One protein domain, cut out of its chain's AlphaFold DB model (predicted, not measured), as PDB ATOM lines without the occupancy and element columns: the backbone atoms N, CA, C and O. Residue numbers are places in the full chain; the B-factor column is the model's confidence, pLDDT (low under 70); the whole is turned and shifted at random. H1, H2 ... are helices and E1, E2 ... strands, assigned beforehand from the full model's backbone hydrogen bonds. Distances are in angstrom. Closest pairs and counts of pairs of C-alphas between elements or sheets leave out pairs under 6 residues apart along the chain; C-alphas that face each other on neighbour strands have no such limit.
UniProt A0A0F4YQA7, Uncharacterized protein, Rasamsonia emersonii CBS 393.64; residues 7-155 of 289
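This is residues 7 to 155 of the 289 residues of an uncharacterized protein of Rasamsonia emersonii CBS 393.64 (UniProt A0A0F4YQA7). This is a closed barrel of six strands with two short helices off to one side of it: H2 packs on the barrel near E6 with residues 73 to 77, and H1 lies farther out. Long loops reach away from the barrel, and residues 17 to 24 and 55 to 62, of which 61 and 62 belong to H1, stick out. The 149 printed residues, with 71 in named elements and so under half, run E1 E2 H1 H2 E3 E4 E5 E6; round the antiparallel ring stand E1 E4 E3 E2 E5 E6 and back to E1. The class is mixed, helices and strands; the whole is compact, with a radius of gyration of the C-alphas of 16.9 A and spans of 50 by 37 by 29 A.

Start in the barrel at E1, residues 7 to 11, beside E4, residues 108 to 114: they are antiparallel, with N 8 and O 110 2.8 A apart. On the other side of E1 is E6, residues 145 to 153, antiparallel, with N 9 and O 151 at 2.8 A. E6 forms a hairpin with E5, residues 129 to 138; look at N 133 and O 150, 2.8 A. E2, residues 42 to 49, is the antiparallel neighbour of E5, with N 48 and O 132 at 2.8 A. E3, residues 85 to 100, bends by 104 degrees at residue 88; it is antiparallel to E2, with N 43 and O 93 at 2.9 A, and forms a hairpin with E4, with N 96 and O 111 at 2.8 A. Outward, H2, residues 72 to 78, is on the barrel; its closest C-alphas to E6 are those of Ile 77 and Arg 146, 6.5 A. H1, residues 61 to 69, is not on it. H1 and H2 are close but not clearly touching, closest at the C-alphas of Glu 66 and Arg 75, 7.5 A, with a steep tilt of 47 degrees, opposite ways. In H1 and H2 every O i to N i+4 pair is within hydrogen-bond range.

Find C-alpha 7 at (31.126, 37.296, -13.653), where E1 begins; it spans 12.7 A. E2 covers 22.5 A, H1 12.5 A and H2 9.9 A. E3 starts at C-alpha 85, (19.122, 19.996, -5.391), and covers 28.2 A. E4 covers 17.9 A, E5 27.1 A, and E6 25.3 A to C-alpha 153 at (32.709, 32.610, -11.651).

The C-alphas of Pro 23 and Pro 118 are the two farthest apart, 51.4 A. The printed part has no cut; the links E1 to E2, E2 to H1 and E4 to E5 are long. Mean pLDDT of the printed part is 75.0, and 45 residues are under 70, among them 10 to 31 and 117 to 127.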
ATOM      1  N   SER A   7      31.659  37.685 -12.343       70.69
ATOM      2  CA  SER A   7      31.126  37.296 -13.653       70.69
ATOM      3  C   SER A   7      30.086  36.194 -13.529       70.69
ATOM      4  O   SER A   7      30.340  35.116 -12.996       70.69
ATOM      5  N   LEU A   8      28.919  36.404 -14.119       73.62
ATOM      6  CA  LEU A   8      27.875  35.398 -14.208       73.62
ATOM      7  C   LEU A   8      27.732  34.898 -15.642       73.62
ATOM      8  O   LEU A   8      27.277  35.609 -16.540       73.62
ATOM      9  N   VAL A   9      28.056  33.625 -15.841       72.62
ATOM     10  CA  VAL A   9      27.739  32.907 -17.070       72.62
ATOM     11  C   VAL A   9      26.325  32.360 -16.944       72.62
ATOM     12  O   VAL A   9      26.046  31.442 -16.173       72.62
ATOM     13  N   VAL A  10      25.416  32.880 -17.751       63.53
ATOM     14  CA  VAL A  10      24.087  32.310 -17.916       63.53
ATOM     15  C   VAL A  10      24.102  31.369 -19.109       63.53
ATOM     16  O   VAL A  10      24.305  31.759 -20.262       63.53
ATOM     17  N   THR A  11      23.841  30.093 -18.843       60.94
ATOM     18  CA  THR A  11      23.729  29.107 -19.912       60.94
ATOM     19  C   THR A  11      22.276  29.018 -20.378       60.94
ATOM     20  O   THR A  11      21.384  28.537 -19.681       60.94
ATOM     21  N   HIS A  12      22.013  29.492 -21.593       52.56
ATOM     22  CA  HIS A  12      20.864  29.038 -22.367       52.56
ATOM     23  C   HIS A  12      21.388  27.982 -23.337       52.56
ATOM     24  O   HIS A  12      22.191  28.319 -24.203       52.56
ATOM     25  N   PRO A  13      21.019  26.699 -23.199       39.16
ATOM     26  CA  PRO A  13      21.580  25.655 -24.039       39.16
ATOM     27  C   PRO A  13      21.131  25.850 -25.492       39.16
ATOM     28  O   PRO A  13      20.085  25.382 -25.927       39.16
ATOM     29  N   THR A  14      21.976  26.510 -26.272       37.44
ATOM     30  CA  THR A  14      21.984  26.451 -27.732       37.44
ATOM     31  C   THR A  14      23.375  25.972 -28.118       37.44
ATOM     32  O   THR A  14      24.224  26.749 -28.513       37.44
ATOM     33  N   THR A  15      23.658  24.693 -27.828       39.56
ATOM     34  CA  THR A  15      25.016  24.118 -27.929       39.56
ATOM     35  C   THR A  15      25.717  24.456 -29.247       39.56
ATOM     36  O   THR A  15      25.116  24.313 -30.316       39.56
ATOM     37  N   ASN A  16      26.994  24.824 -29.128       34.88
ATOM     38  CA  ASN A  16      27.950  24.950 -30.221       34.88
ATOM     39  C   ASN A  16      28.109  23.605 -30.939       34.88
ATOM     40  O   ASN A  16      28.236  22.556 -30.302       34.88
ATOM     41  N   TRP A  17      28.096  23.643 -32.266       35.59
ATOM     42  CA  TRP A  17      28.621  22.565 -33.094       35.59
ATOM     43  C   TRP A  17      30.156  22.642 -33.090       35.59
ATOM     44  O   TRP A  17      30.695  23.744 -33.187       35.59
ATOM     45  N   PRO A  18      30.882  21.514 -33.057       33.03
ATOM     46  CA  PRO A  18      32.194  21.448 -33.681       33.03
ATOM     47  C   PRO A  18      31.965  21.550 -35.194       33.03
ATOM     48  O   PRO A  18      31.343  20.672 -35.788       33.03
ATOM     49  N   THR A  19      32.448  22.616 -35.820       33.69
ATOM     50  CA  THR A  19      32.271  22.948 -37.248       33.69
ATOM     51  C   THR A  19      32.885  21.946 -38.237       33.69
ATOM     52  O   THR A  19      32.885  22.200 -39.436       33.69
ATOM     53  N   ASN A  20      33.394  20.797 -37.785       32.72
ATOM     54  CA  ASN A  20      34.229  19.923 -38.616       32.72
ATOM     55  C   ASN A  20      33.560  18.621 -39.077       32.72
ATOM     56  O   ASN A  20      34.205  17.835 -39.765       32.72
ATOM     57  N   PHE A  21      32.282  18.377 -38.768       33.03
ATOM     58  CA  PHE A  21      31.576  17.204 -39.291       33.03
ATOM     59  C   PHE A  21      30.144  17.557 -39.709       33.03
ATOM     60  O   PHE A  21      29.263  17.668 -38.863       33.03
ATOM     61  N   LEU A  22      29.943  17.626 -41.032       32.66
ATOM     62  CA  LEU A  22      28.705  17.837 -41.807       32.66
ATOM     63  C   LEU A  22      28.433  19.293 -42.246       32.66
ATOM     64  O   LEU A  22      28.634  20.217 -41.461       32.66
ATOM     65  N   PRO A  23      27.976  19.501 -43.503       33.72
ATOM     66  CA  PRO A  23      27.592  20.821 -43.994       33.72
ATOM     67  C   PRO A  23      26.465  21.379 -43.128       33.72
ATOM     68  O   PRO A  23      25.581  20.621 -42.721       33.72
ATOM     69  N   GLU A  24      26.515  22.687 -42.865       39.53
ATOM     70  CA  GLU A  24      25.531  23.474 -42.118       39.53
ATOM     71  C   GLU A  24      24.100  23.208 -42.614       39.53
ATOM     72  O   GLU A  24      23.531  23.951 -43.412       39.53
ATOM     73  N   LYS A  25      23.461  22.145 -42.122       42.94
ATOM     74  CA  LYS A  25      22.008  22.112 -42.065       42.94
ATOM     75  C   LYS A  25      21.636  23.121 -41.002       42.94
ATOM     76  O   LYS A  25      21.861  22.897 -39.814       42.94
ATOM     77  N   GLN A  26      21.153  24.260 -41.481       43.38
ATOM     78  CA  GLN A  26      20.690  25.383 -40.690       43.38
ATOM     79  C   GLN A  26      19.858  24.847 -39.519       43.38
ATOM     80  O   GLN A  26      18.795  24.255 -39.714       43.38
ATOM     81  N   ALA A  27      20.390  24.984 -38.301       56.06
ATOM     82  CA  ALA A  27      19.626  24.733 -37.087       56.06
ATOM     83  C   ALA A  27      18.316  25.530 -37.167       56.06
ATOM     84  O   ALA A  27      18.298  26.576 -37.818       56.06
ATOM     85  N   PHE A  28      17.245  25.050 -36.525       57.53
ATOM     86  CA  PHE A  28      15.949  25.735 -36.521       57.53
ATOM     87  C   PHE A  28      16.147  27.244 -36.295       57.53
ATOM     88  O   PHE A  28      16.576  27.662 -35.216       57.53
ATOM     89  N   SER A  29      15.925  28.039 -37.347       61.78
ATOM     90  CA  SER A  29      16.295  29.456 -37.398       61.78
ATOM     91  C   SER A  29      15.219  30.296 -36.719       61.78
ATOM     92  O   SER A  29      14.509  31.057 -37.375       61.78
ATOM     93  N   ALA A  30      15.079  30.128 -35.407       66.25
ATOM     94  CA  ALA A  30      14.266  30.997 -34.572       66.25
ATOM     95  C   ALA A  30      15.148  31.954 -33.760       66.25
ATOM     96  O   ALA A  30      16.231  31.553 -33.313       66.25
ATOM     97  N   PRO A  31      14.697  33.206 -33.564       68.44
ATOM     98  CA  PRO A  31      15.357  34.136 -32.657       68.44
ATOM     99  C   PRO A  31      15.341  33.575 -31.233       68.44
ATOM    100  O   PRO A  31      14.484  32.759 -30.879       68.44
ATOM    101  N   LYS A  32      16.286  34.002 -30.390       70.31
ATOM    102  CA  LYS A  32      16.211  33.615 -28.976       70.31
ATOM    103  C   LYS A  32      15.033  34.342 -28.329       70.31
ATOM    104  O   LYS A  32      14.645  35.421 -28.781       70.31
ATOM    105  N   PRO A  33      14.449  33.780 -27.256       69.75
ATOM    106  CA  PRO A  33      13.508  34.536 -26.444       69.75
ATOM    107  C   PRO A  33      14.141  35.859 -25.973       69.75
ATOM    108  O   PRO A  33      15.369  35.918 -25.834       69.75
ATOM    109  N   PRO A  34      13.320  36.889 -25.688       71.88
ATOM    110  CA  PRO A  34      13.795  38.201 -25.270       71.88
ATOM    111  C   PRO A  34      14.865  38.106 -24.187       71.88
ATOM    112  O   PRO A  34      14.707  37.384 -23.200       71.88
ATOM    113  N   HIS A  35      15.962  38.826 -24.404       71.75
ATOM    114  CA  HIS A  35      17.109  38.827 -23.514       71.75
ATOM    115  C   HIS A  35      16.734  39.466 -22.161       71.75
ATOM    116  O   HIS A  35      16.448  40.663 -22.126       71.75
ATOM    117  N   PRO A  36      16.734  38.709 -21.048       77.06
ATOM    118  CA  PRO A  36      16.202  39.188 -19.775       77.06
ATOM    119  C   PRO A  36      17.268  39.804 -18.857       77.06
ATOM    120  O   PRO A  36      16.955  40.102 -17.706       77.06
ATOM    121  N   TYR A  37      18.519  39.940 -19.317       84.81
ATOM    122  CA  TYR A  37      19.654  40.365 -18.492       84.81
ATOM    123  C   TYR A  37      20.068  41.808 -18.814       84.81
ATOM    124  O   TYR A  37      21.021  42.050 -19.546       84.81
ATOM    125  N   VAL A  38      19.342  42.787 -18.277       88.56
ATOM    126  CA  VAL A  38      19.607  44.210 -18.546       88.56
ATOM    127  C   VAL A  38      20.478  44.821 -17.436       88.56
ATOM    128  O   VAL A  38      20.169  44.623 -16.260       88.56
ATOM    129  N   PRO A  39      21.546  45.584 -17.750       91.75
ATOM    130  CA  PRO A  39      22.310  46.321 -16.743       91.75
ATOM    131  C   PRO A  39      21.432  47.172 -15.818       91.75
ATOM    132  O   PRO A  39      20.486  47.827 -16.255       91.75
ATOM    133  N   GLY A  40      21.742  47.152 -14.525       90.69
ATOM    134  CA  GLY A  40      20.970  47.790 -13.459       90.69
ATOM    135  C   GLY A  40      19.824  46.940 -12.906       90.69
ATOM    136  O   GLY A  40      19.363  47.223 -11.801       90.69
ATOM    137  N   GLN A  41      19.389  45.898 -13.618       92.38
ATOM    138  CA  GLN A  41      18.321  45.008 -13.173       92.38
ATOM    139  C   GLN A  41      18.791  44.097 -12.037       92.38
ATOM    140  O   GLN A  41      19.896  43.551 -12.063       92.38
ATOM    141  N   GLU A  42      17.909  43.889 -11.068       93.50
ATOM    142  CA  GLU A  42      18.110  42.950  -9.970       93.50
ATOM    143  C   GLU A  42      17.302  41.674 -10.199       93.50
ATOM    144  O   GLU A  42      16.208  41.696 -10.770       93.50
ATOM    145  N   PHE A  43      17.840  40.543  -9.759       92.00
ATOM    146  CA  PHE A  43      17.139  39.269  -9.794       92.00
ATOM    147  C   PHE A  43      17.559  38.381  -8.625       92.00
ATOM    148  O   PHE A  43      18.578  38.595  -7.969       92.00
ATOM    149  N   ARG A  44      16.738  37.365  -8.370       93.00
ATOM    150  CA  ARG A  44      16.940  36.392  -7.299       93.00
ATOM    151  C   ARG A  44      17.169  35.021  -7.905       93.00
ATOM    152  O   ARG A  44      16.352  34.587  -8.713       93.00
ATOM    153  N   ALA A  45      18.238  34.336  -7.521       92.38
ATOM    154  CA  ALA A  45      18.491  32.972  -7.969       92.38
ATOM    155  C   ALA A  45      18.796  32.062  -6.784       92.38
ATOM    156  O   ALA A  45      19.428  32.467  -5.815       92.38
ATOM    157  N   PHE A  46      18.350  30.816  -6.869       92.81
ATOM    158  CA  PHE A  46      18.564  29.827  -5.821       92.81
ATOM    159  C   PHE A  46      19.853  29.070  -6.096       92.81
ATOM    160  O   PHE A  46      20.144  28.753  -7.254       92.81
ATOM    161  N   SER A  47      20.615  28.762  -5.049       92.25
ATOM    162  CA  SER A  47      21.757  27.860  -5.182       92.25
ATOM    163  C   SER A  47      21.297  26.517  -5.749       92.25
ATOM    164  O   SER A  47      20.170  26.069  -5.528       92.25
ATOM    165  N   TYR A  48      22.152  25.892  -6.547       91.94
ATOM    166  CA  TYR A  48      21.812  24.668  -7.246       91.94
ATOM    167  C   TYR A  48      22.999  23.712  -7.261       91.94
ATOM    168  O   TYR A  48      24.065  24.029  -7.786       91.94
ATOM    169  N   VAL A  49      22.793  22.512  -6.728       90.88
ATOM    170  CA  VAL A  49      23.754  21.414  -6.801       90.88
ATOM    171  C   VAL A  49      23.323  20.486  -7.940       90.88
ATOM    172  O   VAL A  49      22.258  19.860  -7.848       90.88
ATOM    173  N   PRO A  50      24.104  20.392  -9.035       86.62
ATOM    174  CA  PRO A  50      23.781  19.489 -10.129       86.62
ATOM    175  C   PRO A  50      23.833  18.026  -9.668       86.62
ATOM    176  O   PRO A  50      24.602  17.689  -8.765       86.62
ATOM    177  N   PRO A  51      23.051  17.130 -10.295       86.75
ATOM    178  CA  PRO A  51      23.192  15.702 -10.047       86.75
ATOM    179  C   PRO A  51      24.582  15.215 -10.495       86.75
ATOM    180  O   PRO A  51      25.232  15.877 -11.315       86.75
ATOM    181  N   PRO A  52      25.024  14.033 -10.029       82.19
ATOM    182  CA  PRO A  52      26.254  13.415 -10.507       82.19
ATOM    183  C   PRO A  52      26.316  13.333 -12.044       82.19
ATOM    184  O   PRO A  52      25.274  13.174 -12.695       82.19
ATOM    185  N   PRO A  53      27.517  13.411 -12.650       71.69
ATOM    186  CA  PRO A  53      27.678  13.333 -14.097       71.69
ATOM    187  C   PRO A  53      27.008  12.086 -14.685       71.69
ATOM    188  O   PRO A  53      27.251  10.961 -14.254       71.69
ATOM    189  N   ILE A  54      26.173  12.282 -15.707       65.56
ATOM    190  CA  ILE A  54      25.547  11.182 -16.446       65.56
ATOM    191  C   ILE A  54      26.523  10.739 -17.542       65.56
ATOM    192  O   ILE A  54      26.736  11.468 -18.511       65.56
ATOM    193  N   TYR A  55      27.106   9.547 -17.391       57.34
ATOM    194  CA  TYR A  55      28.186   9.029 -18.248       57.34
ATOM    195  C   TYR A  55      27.757   8.624 -19.668       57.34
ATOM    196  O   TYR A  55      28.610   8.415 -20.527       57.34
ATOM    197  N   ASN A  56      26.454   8.540 -19.948       53.50
ATOM    198  CA  ASN A  56      25.939   8.142 -21.258       53.50
ATOM    199  C   ASN A  56      25.189   9.296 -21.936       53.50
ATOM    200  O   ASN A  56      23.960   9.326 -21.979       53.50
ATOM    201  N   ARG A  57      25.936  10.274 -22.454       53.47
ATOM    202  CA  ARG A  57      25.397  11.287 -23.374       53.47
ATOM    203  C   ARG A  57      25.886  11.007 -24.783       53.47
ATOM    204  O   ARG A  57      26.757  11.697 -25.306       53.47
ATOM    205  N   SER A  58      25.338   9.968 -25.397       53.41
ATOM    206  CA  SER A  58      25.456   9.796 -26.839       53.41
ATOM    207  C   SER A  58      24.363  10.622 -27.524       53.41
ATOM    208  O   SER A  58      23.179  10.522 -27.202       53.41
ATOM    209  N   TRP A  59      24.769  11.492 -28.449       60.97
ATOM    210  CA  TRP A  59      23.852  12.224 -29.318       60.97
ATOM    211  C   TRP A  59      23.061  11.213 -30.145       60.97
ATOM    212  O   TRP A  59      23.625  10.473 -30.946       60.97
ATOM    213  N   THR A  60      21.749  11.150 -29.939       69.44
ATOM    214  CA  THR A  60      20.889  10.253 -30.713       69.44
ATOM    215  C   THR A  60      20.385  10.964 -31.965       69.44
ATOM    216  O   THR A  60      20.193  12.184 -31.979       69.44
ATOM    217  N   ALA A  61      20.059  10.202 -33.011       75.12
ATOM    218  CA  ALA A  61      19.376  10.738 -34.194       75.12
ATOM    219  C   ALA A  61      18.047  11.442 -33.856       75.12
ATOM    220  O   ALA A  61      17.578  12.292 -34.611       75.12
ATOM    221  N   LYS A  62      17.431  11.103 -32.716       78.06
ATOM    222  CA  LYS A  62      16.268  11.815 -32.179       78.06
ATOM    223  C   LYS A  62      16.656  13.219 -31.708       78.06
ATOM    224  O   LYS A  62      16.062  14.183 -32.174       78.06
ATOM    225  N   THR A  63      17.692  13.335 -30.871       75.31
ATOM    226  CA  THR A  63      18.159  14.646 -30.393       75.31
ATOM    227  C   THR A  63      18.567  15.564 -31.541       75.31
ATOM    228  O   THR A  63      18.176  16.721 -31.528       75.31
ATOM    229  N   MET A  64      19.263  15.058 -32.568       75.94
ATOM    230  CA  MET A  64      19.642  15.863 -33.740       75.94
ATOM    231  C   MET A  64      18.417  16.411 -34.483       75.94
ATOM    232  O   MET A  64      18.329  17.619 -34.689       75.94
ATOM    233  N   ARG A  65      17.424  15.560 -34.780       81.00
ATOM    234  CA  ARG A  65      16.174  15.977 -35.440       81.00
ATOM    235  C   ARG A  65      15.392  17.014 -34.643       81.00
ATOM    236  O   ARG A  65      14.874  17.961 -35.225       81.00
ATOM    237  N   GLU A  66      15.332  16.875 -33.319       80.81
ATOM    238  CA  GLU A  66      14.706  17.890 -32.465       80.81
ATOM    239  C   GLU A  66      15.414  19.244 -32.590       80.81
ATOM    240  O   GLU A  66      14.752  20.275 -32.605       80.81
ATOM    241  N   ARG A  67      16.748  19.281 -32.736       75.81
ATOM    242  CA  ARG A  67      17.463  20.555 -32.928       75.81
ATOM    243  C   ARG A  67      17.217  21.215 -34.278       75.81
ATOM    244  O   ARG A  67      17.314  22.436 -34.358       75.81
ATOM    245  N   GLU A  68      16.955  20.424 -35.308       79.75
ATOM    246  CA  GLU A  68      16.689  20.919 -36.661       79.75
ATOM    247  C   GLU A  68      15.254  21.444 -36.816       79.75
ATOM    248  O   GLU A  68      14.999  22.258 -37.695       79.75
ATOM    249  N   SER A  69      14.315  20.996 -35.972       81.31
ATOM    250  CA  SER A  69      12.875  21.184 -36.217       81.31
ATOM    251  C   SER A  69      12.063  21.770 -35.058       81.31
ATOM    252  O   SER A  69      10.893  22.085 -35.258       81.31
ATOM    253  N   VAL A  70      12.636  21.913 -33.858       80.75
ATOM    254  CA  VAL A  70      11.921  22.399 -32.666       80.75
ATOM    255  C   VAL A  70      12.531  23.705 -32.171       80.75
ATOM    256  O   VAL A  70      13.750  23.810 -32.007       80.75
ATOM    257  N   ASP A  71      11.659  24.671 -31.872       79.44
ATOM    258  CA  ASP A  71      12.025  25.950 -31.271       79.44
ATOM    259  C   ASP A  71      12.881  25.769 -29.996       79.44
ATOM    260  O   ASP A  71      12.613  24.870 -29.187       79.44
ATOM    261  N   PRO A  72      13.937  26.582 -29.783       76.56
ATOM    262  CA  PRO A  72      14.798  26.451 -28.615       76.56
ATOM    263  C   PRO A  72      14.074  26.532 -27.266       76.56
ATOM    264  O   PRO A  72      14.471  25.805 -26.350       76.56
ATOM    265  N   VAL A  73      13.040  27.368 -27.138       78.62
ATOM    266  CA  VAL A  73      12.233  27.503 -25.916       78.62
ATOM    267  C   VAL A  73      11.416  26.241 -25.701       78.62
ATOM    268  O   VAL A  73      11.507  25.635 -24.637       78.62
ATOM    269  N   GLU A  74      10.708  25.783 -26.733       82.56
ATOM    270  CA  GLU A  74       9.939  24.533 -26.694       82.56
ATOM    271  C   GLU A  74      10.794  23.332 -26.311       82.56
ATOM    272  O   GLU A  74      10.429  22.513 -25.468       82.56
ATOM    273  N   ARG A  75      11.984  23.233 -26.897       80.75
ATOM    274  CA  ARG A  75      12.931  22.171 -26.575       80.75
ATOM    275  C   ARG A  75      13.398  22.247 -25.121       80.75
ATOM    276  O   ARG A  75      13.581  21.191 -24.519       80.75
ATOM    277  N   GLY A  76      13.580  23.451 -24.574       78.00
ATOM    278  CA  GLY A  76      13.915  23.672 -23.165       78.00
ATOM    279  C   GLY A  76      12.779  23.303 -22.208       78.00
ATOM    280  O   GLY A  76      13.049  22.756 -21.147       78.00
ATOM    281  N   ILE A  77      11.522  23.523 -22.605       81.94
ATOM    282  CA  ILE A  77      10.337  23.088 -21.844       81.94
ATOM    283  C   ILE A  77      10.226  21.558 -21.857       81.94
ATOM    284  O   ILE A  77      10.011  20.938 -20.819       81.94
ATOM    285  N   ARG A  78      10.415  20.929 -23.025       84.00
ATOM    286  CA  ARG A  78      10.357  19.461 -23.185       84.00
ATOM    287  C   ARG A  78      11.506  18.736 -22.492       84.00
ATOM    288  O   ARG A  78      11.340  17.602 -22.057       84.00
ATOM    289  N   ASN A  79      12.674  19.371 -22.441       80.88
ATOM    290  CA  ASN A  79      13.897  18.824 -21.867       80.88
ATOM    291  C   ASN A  79      14.444  19.808 -20.824       80.88
ATOM    292  O   ASN A  79      15.453  20.475 -21.091       80.88
ATOM    293  N   PRO A  80      13.780  19.934 -19.658       79.50
ATOM    294  CA  PRO A  80      14.233  20.845 -18.621       79.50
ATOM    295  C   PRO A  80      15.647  20.467 -18.158       79.50
ATOM    296  O   PRO A  80      16.081  19.318 -18.331       79.50
ATOM    297  N   PRO A  81      16.394  21.415 -17.563       80.75
ATOM    298  CA  PRO A  81      17.684  21.111 -16.964       80.75
ATOM    299  C   PRO A  81      17.589  19.901 -16.029       80.75
ATOM    300  O   PRO A  81      16.565  19.695 -15.380       80.75
ATOM    301  N   ALA A  82      18.671  19.118 -15.949       79.75
ATOM    302  CA  ALA A  82      18.695  17.901 -15.141       79.75
ATOM    303  C   ALA A  82      18.179  18.163 -13.709       79.75
ATOM    304  O   ALA A  82      18.426  19.253 -13.178       79.75
ATOM    305  N   PRO A  83      17.472  17.199 -13.091       81.25
ATOM    306  CA  PRO A  83      17.005  17.339 -11.721       81.25
ATOM    307  C   PRO A  83      18.205  17.320 -10.773       81.25
ATOM    308  O   PRO A  83      19.060  16.443 -10.867       81.25
ATOM    309  N   GLY A  84      18.274  18.293  -9.875       86.56
ATOM    310  CA  GLY A  84      19.315  18.415  -8.856       86.56
ATOM    311  C   GLY A  84      18.722  18.981  -7.574       86.56
ATOM    312  O   GLY A  84      17.501  19.014  -7.423       86.56
ATOM    313  N   GLN A  85      19.574  19.424  -6.658       91.50
ATOM    314  CA  GLN A  85      19.122  19.996  -5.391       91.50
ATOM    315  C   GLN A  85      19.138  21.516  -5.487       91.50
ATOM    316  O   GLN A  85      20.189  22.115  -5.708       91.50
ATOM    317  N   THR A  86      17.970  22.128  -5.333       92.25
ATOM    318  CA  THR A  86      17.820  23.582  -5.272       92.25
ATOM    319  C   THR A  86      17.785  24.006  -3.809       92.25
ATOM    320  O   THR A  86      17.058  23.410  -3.016       92.25
ATOM    321  N   GLY A  87      18.578  25.012  -3.451       90.44
ATOM    322  CA  GLY A  87      18.540  25.623  -2.127       90.44
ATOM    323  C   GLY A  87      17.214  26.335  -1.861       90.44
ATOM    324  O   GLY A  87      16.452  26.636  -2.779       90.44
ATOM    325  N   THR A  88      16.937  26.608  -0.592       91.12
ATOM    326  CA  THR A  88      15.706  27.290  -0.163       91.12
ATOM    327  C   THR A  88      15.842  28.804  -0.169       91.12
ATOM    328  O   THR A  88      14.859  29.503  -0.406       91.12
ATOM    329  N   ASP A  89      17.057  29.298   0.058       90.38
ATOM    330  CA  ASP A  89      17.314  30.716   0.250       90.38
ATOM    331  C   ASP A  89      17.842  31.315  -1.060       90.38
ATOM    332  O   ASP A  89      18.870  30.862  -1.581       90.38
ATOM    333  N   PRO A  90      17.128  32.289  -1.648       92.69
ATOM    334  CA  PRO A  90      17.591  32.943  -2.855       92.69
ATOM    335  C   PRO A  90      18.741  33.898  -2.539       92.69
ATOM    336  O   PRO A  90      18.716  34.595  -1.529       92.69
ATOM    337  N   ILE A  91      19.695  33.980  -3.462       90.69
ATOM    338  CA  ILE A  91      20.732  35.009  -3.481       90.69
ATOM    339  C   ILE A  91      20.305  36.127  -4.431       90.69
ATOM    340  O   ILE A  91      19.787  35.877  -5.528       90.69
ATOM    341  N   HIS A  92      20.516  37.361  -3.999       92.12
ATOM    342  CA  HIS A  92      20.220  38.583  -4.720       92.12
ATOM    343  C   HIS A  92      21.420  39.044  -5.540       92.12
ATOM    344  O   HIS A  92      22.531  39.231  -5.035       92.12
ATOM    345  N   PHE A  93      21.162  39.282  -6.819       91.25
ATOM    346  CA  PHE A  93      22.149  39.746  -7.776       91.25
ATOM    347  C   PHE A  93      21.665  41.023  -8.437       91.25
ATOM    348  O   PHE A  93      20.488  41.146  -8.777       91.25
ATOM    349  N   LYS A  94      22.600  41.931  -8.702       91.62
ATOM    350  CA  LYS A  94      22.397  43.081  -9.576       91.62
ATOM    351  C   LYS A  94      23.280  42.952 -10.799       91.62
ATOM    352  O   LYS A  94      24.485  42.772 -10.662       91.62
ATOM    353  N   ILE A  95      22.697  43.061 -11.984       92.12
ATOM    354  CA  ILE A  95      23.445  43.062 -13.240       92.12
ATOM    355  C   ILE A  95      24.163  44.400 -13.360       92.12
ATOM    356  O   ILE A  95      23.540  45.456 -13.268       92.12
ATOM    357  N   ILE A  96      25.473  44.353 -13.563       91.69
ATOM    358  CA  ILE A  96      26.313  45.543 -13.685       91.69
ATOM    359  C   ILE A  96      26.570  45.859 -15.154       91.69
ATOM    360  O   ILE A  96      26.372  47.000 -15.563       91.69
ATOM    361  N   ASP A  97      26.948  44.858 -15.950       89.88
ATOM    362  CA  ASP A  97      27.267  45.038 -17.365       89.88
ATOM    363  C   ASP A  97      26.991  43.772 -18.194       89.88
ATOM    364  O   ASP A  97      26.898  42.660 -17.668       89.88
ATOM    365  N   SER A  98      26.873  43.937 -19.511       87.06
ATOM    366  CA  SER A  98      26.762  42.857 -20.490       87.06
ATOM    367  C   SER A  98      28.095  42.634 -21.198       87.06
ATOM    368  O   SER A  98      28.560  43.493 -21.936       87.06
ATOM    369  N   ILE A  99      28.687  41.448 -21.035       82.69
ATOM    370  CA  ILE A  99      29.922  41.083 -21.748       82.69
ATOM    371  C   ILE A  99      29.580  40.462 -23.105       82.69
ATOM    372  O   ILE A  99      30.178  40.796 -24.125       82.69
ATOM    373  N   HIS A 100      28.638  39.515 -23.124       80.31
ATOM    374  CA  HIS A 100      28.322  38.734 -24.318       80.31
ATOM    375  C   HIS A 100      26.873  38.251 -24.282       80.31
ATOM    376  O   HIS A 100      26.570  37.215 -23.691       80.31
ATOM    377  N   THR A 101      25.957  39.007 -24.885       79.44
ATOM    378  CA  THR A 101      24.511  38.757 -24.800       79.44
ATOM    379  C   THR A 101      23.789  38.877 -26.148       79.44
ATOM    380  O   THR A 101      24.242  39.552 -27.067       79.44
ATOM    381  N   GLY A 102      22.657  38.185 -26.290       73.38
ATOM    382  CA  GLY A 102      21.807  38.192 -27.484       73.38
ATOM    383  C   GLY A 102      21.913  36.950 -28.378       73.38
ATOM    384  O   GLY A 102      22.542  35.940 -28.041       73.38
ATOM    385  N   ASP A 103      21.254  37.029 -29.535       68.38
ATOM    386  CA  ASP A 103      20.937  35.887 -30.406       68.38
ATOM    387  C   ASP A 103      22.147  35.217 -31.051       68.38
ATOM    388  O   ASP A 103      22.142  34.011 -31.297       68.38
ATOM    389  N   LYS A 104      23.224  35.971 -31.266       68.56
ATOM    390  CA  LYS A 104      24.447  35.471 -31.911       68.56
ATOM    391  C   LYS A 104      25.358  34.689 -30.960       68.56
ATOM    392  O   LYS A 104      26.448  34.281 -31.355       68.56
ATOM    393  N   HIS A 105      24.954  34.510 -29.704       69.81
ATOM    394  CA  HIS A 105      25.847  34.078 -28.633       69.81
ATOM    395  C   HIS A 105      25.291  32.874 -27.897       69.81
ATOM    396  O   HIS A 105      24.258  32.981 -27.246       69.81
ATOM    397  N   ALA A 106      25.944  31.714 -28.002       69.00
ATOM    398  CA  ALA A 106      25.448  30.457 -27.434       69.00
ATOM    399  C   ALA A 106      25.169  30.554 -25.924       69.00
ATOM    400  O   ALA A 106      24.093  30.147 -25.483       69.00
ATOM    401  N   ALA A 107      26.089  31.153 -25.165       76.62
ATOM    402  CA  ALA A 107      25.907  31.536 -23.767       76.62
ATOM    403  C   ALA A 107      25.586  33.033 -23.646       76.62
ATOM    404  O   ALA A 107      25.802  33.796 -24.585       76.62
ATOM    405  N   GLN A 108      25.050  33.444 -22.501       83.75
ATOM    406  CA  GLN A 108      24.780  34.842 -22.175       83.75
ATOM    407  C   GLN A 108      25.647  35.204 -20.964       83.75
ATOM    408  O   GLN A 108      25.490  34.610 -19.903       83.75
ATOM    409  N   LEU A 109      26.596  36.118 -21.119       86.75
ATOM    410  CA  LEU A 109      27.564  36.479 -20.084       86.75
ATOM    411  C   LEU A 109      27.341  37.919 -19.640       86.75
ATOM    412  O   LEU A 109      27.385  38.842 -20.458       86.75
ATOM    413  N   VAL A 110      27.147  38.095 -18.339       90.19
ATOM    414  CA  VAL A 110      26.960  39.396 -17.694       90.19
ATOM    415  C   VAL A 110      27.835  39.481 -16.449       90.19
ATOM    416  O   VAL A 110      28.184  38.458 -15.864       90.19
ATOM    417  N   THR A 111      28.196  40.685 -16.029       91.12
ATOM    418  CA  THR A 111      28.802  40.900 -14.711       91.12
ATOM    419  C   THR A 111      27.715  41.207 -13.698       91.12
ATOM    420  O   THR A 111      26.695  41.823 -14.021       91.12
ATOM    421  N   VAL A 112      27.915  40.756 -12.464       90.50
ATOM    422  CA  VAL A 112      26.959  40.950 -11.380       90.50
ATOM    423  C   VAL A 112      27.645  41.418 -10.107       90.50
ATOM    424  O   VAL A 112      28.811  41.125  -9.847       90.50
ATOM    425  N   GLN A 113      26.879  42.130  -9.296       87.50
ATOM    426  CA  GLN A 113      27.166  42.377  -7.895       87.50
ATOM    427  C   GLN A 113      26.266  41.468  -7.058       87.50
ATOM    428  O   GLN A 113      25.057  41.404  -7.294       87.50
ATOM    429  N   ILE A 114      26.850  40.774  -6.085       87.81
ATOM    430  CA  ILE A 114      26.109  39.988  -5.095       87.81
ATOM    431  C   ILE A 114      25.672  40.949  -3.988       87.81
ATOM    432  O   ILE A 114      26.521  41.580  -3.364       87.81
ATOM    433  N   LEU A 115      24.366  41.091  -3.763       87.31
ATOM    434  CA  LEU A 115      23.833  42.084  -2.820       87.31
ATOM    435  C   LEU A 115      23.777  41.578  -1.370       87.31
ATOM    436  O   LEU A 115      23.752  42.385  -0.447       87.31
ATOM    437  N   ASP A 116      23.775  40.257  -1.168       80.75
ATOM    438  CA  ASP A 116      23.637  39.642   0.163       80.75
ATOM    439  C   ASP A 116      24.971  39.410   0.888       80.75
ATOM    440  O   ASP A 116      24.987  38.958   2.033       80.75
ATOM    441  N   LEU A 117      26.101  39.697   0.237       68.75
ATOM    442  CA  LEU A 117      27.422  39.575   0.846       68.75
ATOM    443  C   LEU A 117      27.950  40.962   1.236       68.75
ATOM    444  O   LEU A 117      27.819  41.901   0.449       68.75
ATOM    445  N   PRO A 118      28.575  41.114   2.422       52.75
ATOM    446  CA  PRO A 118      29.346  42.316   2.715       52.75
ATOM    447  C   PRO A 118      30.452  42.459   1.663       52.75
ATOM    448  O   PRO A 118      30.983  41.444   1.206       52.75
ATOM    449  N   GLU A 119      30.777  43.702   1.280       54.97
ATOM    450  CA  GLU A 119      31.805  44.000   0.274       54.97
ATOM    451  C   GLU A 119      33.040  43.120   0.500       54.97
ATOM    452  O   GLU A 119      33.705  43.188   1.537       54.97
ATOM    453  N   THR A 120      33.299  42.228  -0.454       51.56
ATOM    454  CA  THR A 120      34.379  41.254  -0.353       51.56
ATOM    455  C   THR A 120      35.725  41.983  -0.390       51.56
ATOM    456  O   THR A 120      35.952  42.811  -1.280       51.56
ATOM    457  N   PRO A 121      36.651  41.703   0.550       42.84
ATOM    458  CA  PRO A 121      38.006  42.219   0.455       42.84
ATOM    459  C   PRO A 121      38.737  41.611  -0.752       42.84
ATOM    460  O   PRO A 121      38.311  40.620  -1.343       42.84
ATOM    461  N   ALA A 122      39.826  42.281  -1.124       50.03
ATOM    462  CA  ALA A 122      40.503  42.207  -2.412       50.03
ATOM    463  C   ALA A 122      40.864  40.803  -2.939       50.03
ATOM    464  O   ALA A 122      41.098  39.855  -2.195       50.03
ATOM    465  N   ARG A 123      40.956  40.782  -4.278       51.94
ATOM    466  CA  ARG A 123      41.444  39.744  -5.198       51.94
ATOM    467  C   ARG A 123      42.335  38.686  -4.549       51.94
ATOM    468  O   ARG A 123      43.476  38.949  -4.192       51.94
ATOM    469  N   ASP A 124      41.801  37.480  -4.518       49.47
ATOM    470  CA  ASP A 124      42.582  36.256  -4.440       49.47
ATOM    471  C   ASP A 124      42.848  35.795  -5.883       49.47
ATOM    472  O   ASP A 124      41.951  35.885  -6.735       49.47
ATOM    473  N   ASP A 125      44.083  35.387  -6.166       53.94
ATOM    474  CA  ASP A 125      44.616  35.221  -7.527       53.94
ATOM    475  C   ASP A 125      44.137  33.934  -8.219       53.94
ATOM    476  O   ASP A 125      44.381  33.729  -9.409       53.94
ATOM    477  N   ASP A 126      43.373  33.091  -7.525       57.66
ATOM    478  CA  ASP A 126      42.776  31.873  -8.072       57.66
ATOM    479  C   ASP A 126      41.427  32.147  -8.741       57.66
ATOM    480  O   ASP A 126      40.588  32.868  -8.209       57.66
ATOM    481  N   THR A 127      41.188  31.554  -9.921       67.50
ATOM    482  CA  THR A 127      39.879  31.639 -10.594       67.50
ATOM    483  C   THR A 127      38.827  30.985  -9.716       67.50
ATOM    484  O   THR A 127      38.748  29.758  -9.648       67.50
ATOM    485  N   LYS A 128      37.996  31.791  -9.056       79.44
ATOM    486  CA  LYS A 128      36.969  31.257  -8.161       79.44
ATOM    487  C   LYS A 128      35.741  30.819  -8.944       79.44
ATOM    488  O   LYS A 128      35.152  31.598  -9.689       79.44
ATOM    489  N   PHE A 129      35.340  29.570  -8.752       83.12
ATOM    490  CA  PHE A 129      33.981  29.123  -9.028       83.12
ATOM    491  C   PHE A 129      33.153  29.363  -7.769       83.12
ATOM    492  O   PHE A 129      33.415  28.759  -6.731       83.12
ATOM    493  N   TYR A 130      32.173  30.258  -7.854       85.06
ATOM    494  CA  TYR A 130      31.344  30.628  -6.706       85.06
ATOM    495  C   TYR A 130      30.110  29.741  -6.559       85.06
ATOM    496  O   TYR A 130      29.535  29.665  -5.478       85.06
ATOM    497  N   GLY A 131      29.697  29.062  -7.629       87.75
ATOM    498  CA  GLY A 131      28.611  28.096  -7.564       87.75
ATOM    499  C   GLY A 131      27.774  28.013  -8.830       87.75
ATOM    500  O   GLY A 131      27.964  28.740  -9.808       87.75
ATOM    501  N   SER A 132      26.818  27.091  -8.790       90.94
ATOM    502  CA  SER A 132      25.743  26.978  -9.768       90.94
ATOM    503  C   SER A 132      24.437  27.445  -9.145       90.94
ATOM    504  O   SER A 132      24.188  27.232  -7.960       90.94
ATOM    505  N   PHE A 133      23.603  28.075  -9.961       91.38
ATOM    506  CA  PHE A 133      22.348  28.673  -9.537       91.38
ATOM    507  C   PHE A 133      21.234  28.339 -10.519       91.38
ATOM    508  O   PHE A 133      21.476  27.967 -11.672       91.38
ATOM    509  N   THR A 134      20.000  28.497 -10.062       91.38
ATOM    510  CA  THR A 134      18.818  28.384 -10.902       91.38
ATOM    511  C   THR A 134      17.909  29.590 -10.762       91.38
ATOM    512  O   THR A 134      17.722  30.128  -9.672       91.38
ATOM    513  N   LEU A 135      17.328  29.984 -11.890       90.19
ATOM    514  CA  LEU A 135      16.362  31.066 -12.010       90.19
ATOM    515  C   LEU A 135      15.181  30.583 -12.850       90.19
ATOM    516  O   LEU A 135      15.381  29.946 -13.885       90.19
ATOM    517  N   GLU A 136      13.970  30.914 -12.420       88.62
ATOM    518  CA  GLU A 136      12.760  30.724 -13.216       88.62
ATOM    519  C   GLU A 136      12.497  31.987 -14.031       88.62
ATOM    520  O   GLU A 136      12.385  33.080 -13.477       88.62
ATOM    521  N   LEU A 137      12.427  31.841 -15.353       87.00
ATOM    522  CA  LEU A 137      12.126  32.945 -16.258       87.00
ATOM    523  C   LEU A 137      10.738  32.771 -16.866       87.00
ATOM    524  O   LEU A 137      10.403  31.654 -17.271       87.00
ATOM    525  N   PRO A 138       9.947  33.848 -16.985       86.81
ATOM    526  CA  PRO A 138       8.670  33.780 -17.674       86.81
ATOM    527  C   PRO A 138       8.884  33.435 -19.149       86.81
ATOM    528  O   PRO A 138       9.883  33.825 -19.767       86.81
ATOM    529  N   ILE A 139       7.936  32.699 -19.717       83.75
ATOM    530  CA  ILE A 139       7.863  32.478 -21.159       83.75
ATOM    531  C   ILE A 139       6.881  33.514 -21.728       83.75
ATOM    532  O   ILE A 139       5.776  33.633 -21.198       83.75
ATOM    533  N   PRO A 140       7.257  34.284 -22.769       80.12
ATOM    534  CA  PRO A 140       6.341  35.234 -23.394       80.12
ATOM    535  C   PRO A 140       5.016  34.570 -23.779       80.12
ATOM    536  O   PRO A 140       5.009  33.452 -24.298       80.12
ATOM    537  N   ASP A 141       3.912  35.262 -23.499       84.38
ATOM    538  CA  ASP A 141       2.543  34.841 -23.826       84.38
ATOM    539  C   ASP A 141       2.097  33.514 -23.181       84.38
ATOM    540  O   ASP A 141       1.184  32.845 -23.670       84.38
ATOM    541  N   ARG A 142       2.729  33.123 -22.065       83.31
ATOM    542  CA  ARG A 142       2.439  31.884 -21.333       83.31
ATOM    543  C   ARG A 142       2.371  32.087 -19.827       83.31
ATOM    544  O   ARG A 142       2.948  33.023 -19.283       83.31
ATOM    545  N   VAL A 143       1.653  31.184 -19.161       83.50
ATOM    546  CA  VAL A 143       1.550  31.156 -17.692       83.50
ATOM    547  C   VAL A 143       2.736  30.400 -17.085       83.50
ATOM    548  O   VAL A 143       3.112  30.646 -15.942       83.50
ATOM    549  N   GLU A 144       3.342  29.486 -17.845       86.00
ATOM    550  CA  GLU A 144       4.483  28.698 -17.398       86.00
ATOM    551  C   GLU A 144       5.790  29.507 -17.346       86.00
ATOM    552  O   GLU A 144       6.019  30.455 -18.104       86.00
ATOM    553  N   THR A 145       6.702  29.067 -16.477       87.00
ATOM    554  CA  THR A 145       8.098  29.511 -16.454       87.00
ATOM    555  C   THR A 145       9.016  28.444 -17.037       87.00
ATOM    556  O   THR A 145       8.645  27.282 -17.214       87.00
ATOM    557  N   ARG A 146      10.252  28.845 -17.336       85.44
ATOM    558  CA  ARG A 146      11.345  27.935 -17.677       85.44
ATOM    559  C   ARG A 146      12.487  28.072 -16.679       85.44
ATOM    560  O   ARG A 146      12.967  29.182 -16.431       85.44
ATOM    561  N   SER A 147      13.000  26.936 -16.224       85.88
ATOM    562  CA  SER A 147      14.213  26.889 -15.414       85.88
ATOM    563  C   SER A 147      15.451  27.190 -16.255       85.88
ATOM    564  O   SER A 147      15.662  26.622 -17.332       85.88
ATOM    565  N   VAL A 148      16.323  28.044 -15.730       86.19
ATOM    566  CA  VAL A 148      17.588  28.439 -16.352       86.19
ATOM    567  C   VAL A 148      18.727  28.220 -15.372       86.19
ATOM    568  O   VAL A 148      18.643  28.633 -14.219       86.19
ATOM    569  N   ARG A 149      19.807  27.578 -15.838       88.56
ATOM    570  CA  ARG A 149      21.009  27.334 -15.033       88.56
ATOM    571  C   ARG A 149      22.040  28.435 -15.251       88.56
ATOM    572  O   ARG A 149      22.405  28.753 -16.389       88.56
ATOM    573  N   LEU A 150      22.516  28.978 -14.142       90.19
ATOM    574  CA  LEU A 150      23.534  30.016 -14.083       90.19
ATOM    575  C   LEU A 150      24.780  29.442 -13.410       90.19
ATOM    576  O   LEU A 150      24.682  28.596 -12.522       90.19
ATOM    577  N   ILE A 151      25.945  29.909 -13.830       89.81
ATOM    578  CA  ILE A 151      27.243  29.568 -13.264       89.81
ATOM    579  C   ILE A 151      27.923  30.882 -12.901       89.81
ATOM    580  O   ILE A 151      28.139  31.727 -13.768       89.81
ATOM    581  N   LEU A 152      28.246  31.058 -11.623       89.44
ATOM    582  CA  LEU A 152      28.938  32.245 -11.136       89.44
ATOM    583  C   LEU A 152      30.426  31.934 -10.987       89.44
ATOM    584  O   LEU A 152      30.812  30.988 -10.295       89.44
ATOM    585  N   ILE A 153      31.254  32.733 -11.648       87.06
ATOM    586  CA  ILE A 153      32.709  32.610 -11.651       87.06
ATOM    587  C   ILE A 153      33.348  33.986 -11.475       87.06
ATOM    588  O   ILE A 153      32.759  35.021 -11.772       87.06
ATOM    589  N   GLN A 154      34.579  34.020 -10.994       84.12
ATOM    590  CA  GLN A 154      35.331  35.260 -10.890       84.12
ATOM    591  C   GLN A 154      35.497  35.916 -12.265       84.12
ATOM    592  O   GLN A 154      35.845  35.256 -13.248       84.12
ATOM    593  N   LEU A 155      35.283  37.234 -12.328       84.19
ATOM    594  CA  LEU A 155      35.661  38.018 -13.496       84.19
ATOM    595  C   LEU A 155      37.186  38.085 -13.571       84.19
ATOM    596  O   LEU A 155      37.838  38.702 -12.729       84.19
TER     597      LEU A 155